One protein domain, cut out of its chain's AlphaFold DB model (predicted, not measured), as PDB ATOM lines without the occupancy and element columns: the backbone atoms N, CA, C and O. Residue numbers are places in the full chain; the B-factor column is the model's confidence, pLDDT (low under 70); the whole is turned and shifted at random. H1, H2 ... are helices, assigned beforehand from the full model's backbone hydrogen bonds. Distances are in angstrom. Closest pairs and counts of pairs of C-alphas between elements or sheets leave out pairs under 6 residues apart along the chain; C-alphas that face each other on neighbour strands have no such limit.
ATOM      1  N   ASP A   2      59.696  80.175 -18.873       65.31
ATOM      2  CA  ASP A   2      60.270  81.477 -19.283       65.31
ATOM      3  C   ASP A   2      59.320  82.682 -19.076       65.31
ATOM      4  O   ASP A   2      59.348  83.630 -19.851       65.31
ATOM      5  N   GLY A   3      58.397  82.618 -18.105       72.75
ATOM      6  CA  GLY A   3      57.450  83.707 -17.802       72.75
ATOM      7  C   GLY A   3      56.424  84.038 -18.896       72.75
ATOM      8  O   GLY A   3      55.811  85.096 -18.853       72.75
ATOM      9  N   ARG A   4      56.238  83.163 -19.895       78.94
ATOM     10  CA  ARG A   4      55.399  83.451 -21.078       78.94
ATOM     11  C   ARG A   4      53.894  83.351 -20.843       78.94
ATOM     12  O   ARG A   4      53.134  83.902 -21.630       78.94
ATOM     13  N   GLU A   5      53.481  82.612 -19.818       88.06
ATOM     14  CA  GLU A   5      52.099  82.629 -19.349       88.06
ATOM     15  C   GLU A   5      52.024  83.542 -18.133       88.06
ATOM     16  O   GLU A   5      52.711  83.297 -17.138       88.06
ATOM     17  N   THR A   6      51.219  84.592 -18.245       89.44
ATOM     18  CA  THR A   6      51.045  85.603 -17.200       89.44
ATOM     19  C   THR A   6      49.787  85.370 -16.376       89.44
ATOM     20  O   THR A   6      49.694  85.898 -15.271       89.44
ATOM     21  N   LEU A   7      48.825  84.599 -16.890       91.31
ATOM     22  CA  LEU A   7      47.602  84.276 -16.170       91.31
ATOM     23  C   LEU A   7      47.828  83.136 -15.165       91.31
ATOM     24  O   LEU A   7      48.634  82.226 -15.405       91.31
ATOM     25  N   PRO A   8      47.079  83.126 -14.051       90.94
ATOM     26  CA  PRO A   8      46.910  81.930 -13.239       90.94
ATOM     27  C   PRO A   8      46.423  80.749 -14.088       90.94
ATOM     28  O   PRO A   8      45.677  80.920 -15.048       90.94
ATOM     29  N   PHE A   9      46.821  79.528 -13.726       90.12
ATOM     30  CA  PHE A   9      46.575  78.342 -14.558       90.12
ATOM     31  C   PHE A   9      45.089  78.103 -14.878       90.12
ATOM     32  O   PHE A   9      44.767  77.774 -16.015       90.12
ATOM     33  N   ALA A  10      44.193  78.310 -13.908       91.81
ATOM     34  CA  ALA A  10      42.751  78.174 -14.119       91.81
ATOM     35  C   ALA A  10      42.233  79.157 -15.183       91.81
ATOM     36  O   ALA A  10      41.569  78.748 -16.130       91.81
ATOM     37  N   GLU A  11      42.610  80.432 -15.068       93.44
ATOM     38  CA  GLU A  11      42.235  81.476 -16.027       93.44
ATOM     39  C   GLU A  11      42.859  81.231 -17.408       93.44
ATOM     40  O   GLU A  11      42.233  81.486 -18.433       93.44
ATOM     41  N   ALA A  12      44.086  80.702 -17.455       94.19
ATOM     42  CA  ALA A  12      44.753  80.359 -18.706       94.19
ATOM     43  C   ALA A  12      43.985  79.279 -19.487       94.19
ATOM     44  O   ALA A  12      43.818  79.421 -20.698       94.19
ATOM     45  N   ILE A  13      43.481  78.245 -18.800       93.94
ATOM     46  CA  ILE A  13      42.628  77.209 -19.405       93.94
ATOM     47  C   ILE A  13      41.323  77.818 -19.924       93.94
ATOM     48  O   ILE A  13      40.902  77.515 -21.033       93.94
ATOM     49  N   GLU A  14      40.692  78.713 -19.164       94.50
ATOM     50  CA  GLU A  14      39.428  79.348 -19.574       94.50
ATOM     51  C   GLU A  14      39.584  80.231 -20.823       94.50
ATOM     52  O   GLU A  14      38.628  80.424 -21.571       94.50
ATOM     53  N   ARG A  15      40.798  80.721 -21.092       96.38
ATOM     54  CA  ARG A  15      41.143  81.476 -22.305       96.38
ATOM     55  C   ARG A  15      41.630  80.607 -23.462       96.38
ATOM     56  O   ARG A  15      41.916  81.150 -24.528       96.38
ATOM     57  N   GLU A  16      41.767  79.296 -23.276       96.25
ATOM     58  CA  GLU A  16      42.319  78.390 -24.288       96.25
ATOM     59  C   GLU A  16      41.523  78.440 -25.593       96.25
ATOM     60  O   GLU A  16      42.103  78.719 -26.639       96.25
ATOM     61  N   ASP A  17      40.203  78.249 -25.539       95.06
ATOM     62  CA  ASP A  17      39.368  78.215 -26.747       95.06
ATOM     63  C   ASP A  17      39.390  79.555 -27.504       95.06
ATOM     64  O   ASP A  17      39.496  79.568 -28.729       95.06
ATOM     65  N   GLU A  18      39.378  80.687 -26.790       96.81
ATOM     66  CA  GLU A  18      39.517  82.020 -27.395       96.81
ATOM     67  C   GLU A  18      40.875  82.177 -28.096       96.81
ATOM     68  O   GLU A  18      40.947  82.665 -29.222       96.81
ATOM     69  N   ARG A  19      41.965  81.734 -27.453       95.75
ATOM     70  CA  ARG A  19      43.329  81.834 -27.998       95.75
ATOM     71  C   ARG A  19      43.553  80.915 -29.200       95.75
ATOM     72  O   ARG A  19      44.410  81.219 -30.031       95.75
ATOM     73  N   LEU A  20      42.838  79.795 -29.272       96.50
ATOM     74  CA  LEU A  20      42.968  78.796 -30.335       96.50
ATOM     75  C   LEU A  20      41.961  78.970 -31.477       96.50
ATOM     76  O   LEU A  20      42.080  78.274 -32.485       96.50
ATOM     77  N   ALA A  21      40.992  79.874 -31.345       96.25
ATOM     78  CA  ALA A  21      39.967  80.097 -32.356       96.25
ATOM     79  C   ALA A  21      40.584  80.391 -33.737       96.25
ATOM     80  O   ALA A  21      41.355  81.336 -33.900       96.25
ATOM     81  N   GLY A  22      40.238  79.577 -34.739       95.50
ATOM     82  CA  GLY A  22      40.725  79.726 -36.114       95.50
ATOM     83  C   GLY A  22      42.125  79.155 -36.378       95.50
ATOM     84  O   GLY A  22      42.558  79.106 -37.529       95.50
ATOM     85  N   GLU A  23      42.870  78.745 -35.347       96.00
ATOM     86  CA  GLU A  23      44.257  78.299 -35.519       96.00
ATOM     87  C   GLU A  23      44.339  76.927 -36.198       96.00
ATOM     88  O   GLU A  23      45.257  76.688 -36.982       96.00
ATOM     89  N   GLU A  24      43.369  76.038 -35.957       91.75
ATOM     90  CA  GLU A  24      43.328  74.724 -36.606       91.75
ATOM     91  C   GLU A  24      43.027  74.838 -38.106       91.75
ATOM     92  O   GLU A  24      43.669  74.174 -38.920       91.75
ATOM     93  N   GLU A  25      42.105  75.715 -38.498       94.31
ATOM     94  CA  GLU A  25      41.780  75.982 -39.898       94.31
ATOM     95  C   GLU A  25      42.999  76.522 -40.649       94.31
ATOM     96  O   GLU A  25      43.285  76.087 -41.765       94.31
ATOM     97  N   ARG A  26      43.758  77.423 -40.017       95.88
ATOM     98  CA  ARG A  26      44.991  77.981 -40.588       95.88
ATOM     99  C   ARG A  26      46.081  76.923 -40.735       95.88
ATOM    100  O   ARG A  26      46.696  76.854 -41.793       95.88
ATOM    101  N   LEU A  27      46.269  76.073 -39.722       93.81
ATOM    102  CA  LEU A  27      47.213  74.947 -39.773       93.81
ATOM    103  C   LEU A  27      46.873  73.949 -40.888       93.81
ATOM    104  O   LEU A  27      47.773  73.369 -41.487       93.81
ATOM    105  N   ARG A  28      45.584  73.732 -41.174       91.06
ATOM    106  CA  ARG A  28      45.152  72.854 -42.272       91.06
ATOM    107  C   ARG A  28      45.298  73.506 -43.647       91.06
ATOM    108  O   ARG A  28      45.539  72.798 -44.619       91.06
ATOM    109  N   ALA A  29      45.100  74.820 -43.738       96.12
ATOM    110  CA  ALA A  29      45.132  75.549 -45.003       96.12
ATOM    111  C   ALA A  29      46.556  75.796 -45.522       96.12
ATOM    112  O   ALA A  29      46.752  75.842 -46.736       96.12
ATOM    113  N   ASP A  30      47.530  75.958 -44.625       96.00
ATOM    114  CA  ASP A  30      48.911  76.282 -44.975       96.00
ATOM    115  C   ASP A  30      49.904  75.379 -44.215       96.00
ATOM    116  O   ASP A  30      50.107  75.564 -43.013       96.00
ATOM    117  N   PRO A  31      50.555  74.418 -44.899       91.88
ATOM    118  CA  PRO A  31      51.561  73.545 -44.293       91.88
ATOM    119  C   PRO A  31      52.795  74.270 -43.733       91.88
ATOM    120  O   PRO A  31      53.476  73.714 -42.874       91.88
ATOM    121  N   GLU A  32      53.098  75.484 -44.206       96.19
ATOM    122  CA  GLU A  32      54.216  76.303 -43.715       96.19
ATOM    123  C   GLU A  32      53.801  77.168 -42.508       96.19
ATOM    124  O   GLU A  32      54.645  77.784 -41.847       96.19
ATOM    125  N   TYR A  33      52.503  77.221 -42.182       96.62
ATOM    126  CA  TYR A  33      52.004  78.050 -41.097       96.62
ATOM    127  C   TYR A  33      52.395  77.494 -39.725       96.62
ATOM    128  O   TYR A  33      52.004  76.404 -39.309       96.62
ATOM    129  N   TYR A  34      53.106  78.314 -38.954       94.88
ATOM    130  CA  TYR A  34      53.375  78.053 -37.548       94.88
ATOM    131  C   TYR A  34      52.353  78.765 -36.653       94.88
ATOM    132  O   TYR A  34      52.391  79.986 -36.476       94.88
ATOM    133  N   SER A  35      51.474  77.990 -36.015       94.69
ATOM    134  CA  SER A  35      50.576  78.512 -34.984       94.69
ATOM    135  C   SER A  35      51.306  78.653 -33.646       94.69
ATOM    136  O   SER A  35      51.496  77.687 -32.900       94.69
ATOM    137  N   TYR A  36      51.687  79.886 -33.302       93.75
ATOM    138  CA  TYR A  36      52.234  80.195 -31.979       93.75
ATOM    139  C   TYR A  36      51.234  79.860 -30.864       93.75
ATOM    140  O   TYR A  36      51.624  79.295 -29.839       93.75
ATOM    141  N   ASN A  37      49.949  80.166 -31.069       94.31
ATOM    142  CA  ASN A  37      48.920  79.951 -30.060       94.31
ATOM    143  C   ASN A  37      48.668  78.465 -29.827       94.31
ATOM    144  O   ASN A  37      48.751  78.016 -28.686       94.31
ATOM    145  N   HIS A  38      48.485  77.671 -30.884       92.56
ATOM    146  CA  HIS A  38      48.404  76.219 -30.753       92.56
ATOM    147  C   HIS A  38      49.696  75.640 -30.176       92.56
ATOM    148  O   HIS A  38      49.665  74.694 -29.394       92.56
ATOM    149  N   HIS A  39      50.863  76.214 -30.488       91.25
ATOM    150  CA  HIS A  39      52.119  75.764 -29.899       91.25
ATOM    151  C   HIS A  39      52.243  76.078 -28.386       91.25
ATOM    152  O   HIS A  39      52.968  75.381 -27.664       91.25
ATOM    153  N   ARG A  40      51.559  77.096 -27.862       90.94
ATOM    154  CA  ARG A  40      51.804  77.591 -26.495       90.94
ATOM    155  C   ARG A  40      50.627  77.482 -25.538       90.94
ATOM    156  O   ARG A  40      50.871  77.329 -24.345       90.94
ATOM    157  N   TYR A  41      49.404  77.548 -26.041       94.19
ATOM    158  CA  TYR A  41      48.201  77.774 -25.243       94.19
ATOM    159  C   TYR A  41      47.189  76.632 -25.312       94.19
ATOM    160  O   TYR A  41      46.134  76.723 -24.705       94.19
ATOM    161  N   SER A  42      47.513  75.537 -25.996       93.62
ATOM    162  CA  SER A  42      46.694  74.326 -26.008       93.62
ATOM    163  C   SER A  42      46.946  73.470 -24.756       93.62
ATOM    164  O   SER A  42      47.636  72.444 -24.830       93.62
ATOM    165  N   TYR A  43      46.485  73.930 -23.592       94.62
ATOM    166  CA  TYR A  43      46.692  73.244 -22.313       94.62
ATOM    167  C   TYR A  43      45.906  71.939 -22.230       94.62
ATOM    168  O   TYR A  43      46.461  70.922 -21.822       94.62
ATOM    169  N   THR A  44      44.632  71.965 -22.623       95.69
ATOM    170  CA  THR A  44      43.728  70.817 -22.556       95.69
ATOM    171  C   THR A  44      43.559  70.138 -23.908       95.69
ATOM    172  O   THR A  44      43.575  68.910 -23.965       95.69
ATOM    173  N   ARG A  45      43.512  70.900 -25.010       95.00
ATOM    174  CA  ARG A  45      43.334  70.375 -26.377       95.00
ATOM    175  C   ARG A  45      44.397  69.355 -26.769       95.00
ATOM    176  O   ARG A  45      44.104  68.370 -27.437       95.00
ATOM    177  N   ARG A  46      45.638  69.525 -26.301       93.81
ATOM    178  CA  ARG A  46      46.713  68.538 -26.525       93.81
ATOM    179  C   ARG A  46      46.490  67.202 -25.833       93.81
ATOM    180  O   ARG A  46      47.052  66.208 -26.281       93.81
ATOM    181  N   GLY A  47      45.697  67.175 -24.766       95.38
ATOM    182  CA  GLY A  47      45.312  65.949 -24.071       95.38
ATOM    183  C   GLY A  47      44.172  65.195 -24.760       95.38
ATOM    184  O   GLY A  47      43.843  64.084 -24.358       95.38
ATOM    185  N   HIS A  48      43.567  65.750 -25.817       96.00
ATOM    186  CA  HIS A  48      42.551  65.062 -26.618       96.00
ATOM    187  C   HIS A  48      43.230  64.092 -27.595       96.00
ATOM    188  O   HIS A  48      43.348  64.337 -28.796       96.00
TER     189      HIS A  48
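AT A GLANCE: This is residues 2 to 48 of the 140 residues of the protein "Sulfotransferase domain-containing protein" of Gemmatimonadales bacterium (UniProt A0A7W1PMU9). What does the main picture look like? Three short helices, H1, H2 and H3, follow one another in a row along the longest direction; the chain then folds back through residues 30 to 35, and the fourth helix, H4, packs on H2. What is it made of? The printed part has 47 residues with four named helices in the order H1, H2, H3, H4 and no named strand, and its class is all helix, with 24 residues in the helices. How tightly is it gathered? It is only just compact, close to loose, with a radius of gyration of the C-alphas of 11.3 A, and its C-alphas span 32 by 23 by 17 A.

HOW THE PARTS SIT: How do the first three helices stand to each other? H1, residues 9 to 14, and H2, residues 16 to 20, meet only through their link. H2 and H3, residues 23 to 29, also meet only through their link, and H1 and H3 are apart. What does H4, residues 36 to 41, touch? H4 touches H2, with the C-alphas of Glu 16 and Tyr 41 the closest at 6.0 A. H3 and H4 form a helical hairpin and only just touch, with 3 pairs of C-alphas within 8 A, the closest those of Glu 23 and His 38 at 6.7 A; they run opposite ways at a shallow tilt of 32 degrees, only just short of steep. How near is H1 to H4? They are close but not clearly touching, with the C-alphas of Ala 12 and Tyr 41 the closest at 7.8 A, and they run opposite ways at a steep tilt of 64 degrees. What do the backbone N and O atoms show? In H1, H2, H3 and H4 every O i to N i+4 pair is within hydrogen-bond range.

IN THESE COORDINATES: Where do the first two helices lie? H1 begins with C-alpha 9 at (46.575, 78.342, -14.558) and measures 8.8 A from first to last C-alpha. H2 runs from Glu 16 to Leu 20 over 6.1 A. Where do the last two lie? H3, the longest helix by residues, begins with C-alpha 23 at (44.257, 78.299, -35.519) and measures 9.9 A. H4 measures 8.2 A and ends with C-alpha 41 at (48.201, 77.774, -25.243).

THE WHOLE: How large is it? The two C-alphas farthest apart, those of Pro 8 and Pro 31, are separated by 32.5 A. Are there cuts or long links? The printed part has no cut; the links H1 to H2 and H2 to H3 are tight, and the link H3 to H4 is short. Where is the model's confidence low? The mean pLDDT of the printed part is 92.6, and residue 2 is under 70.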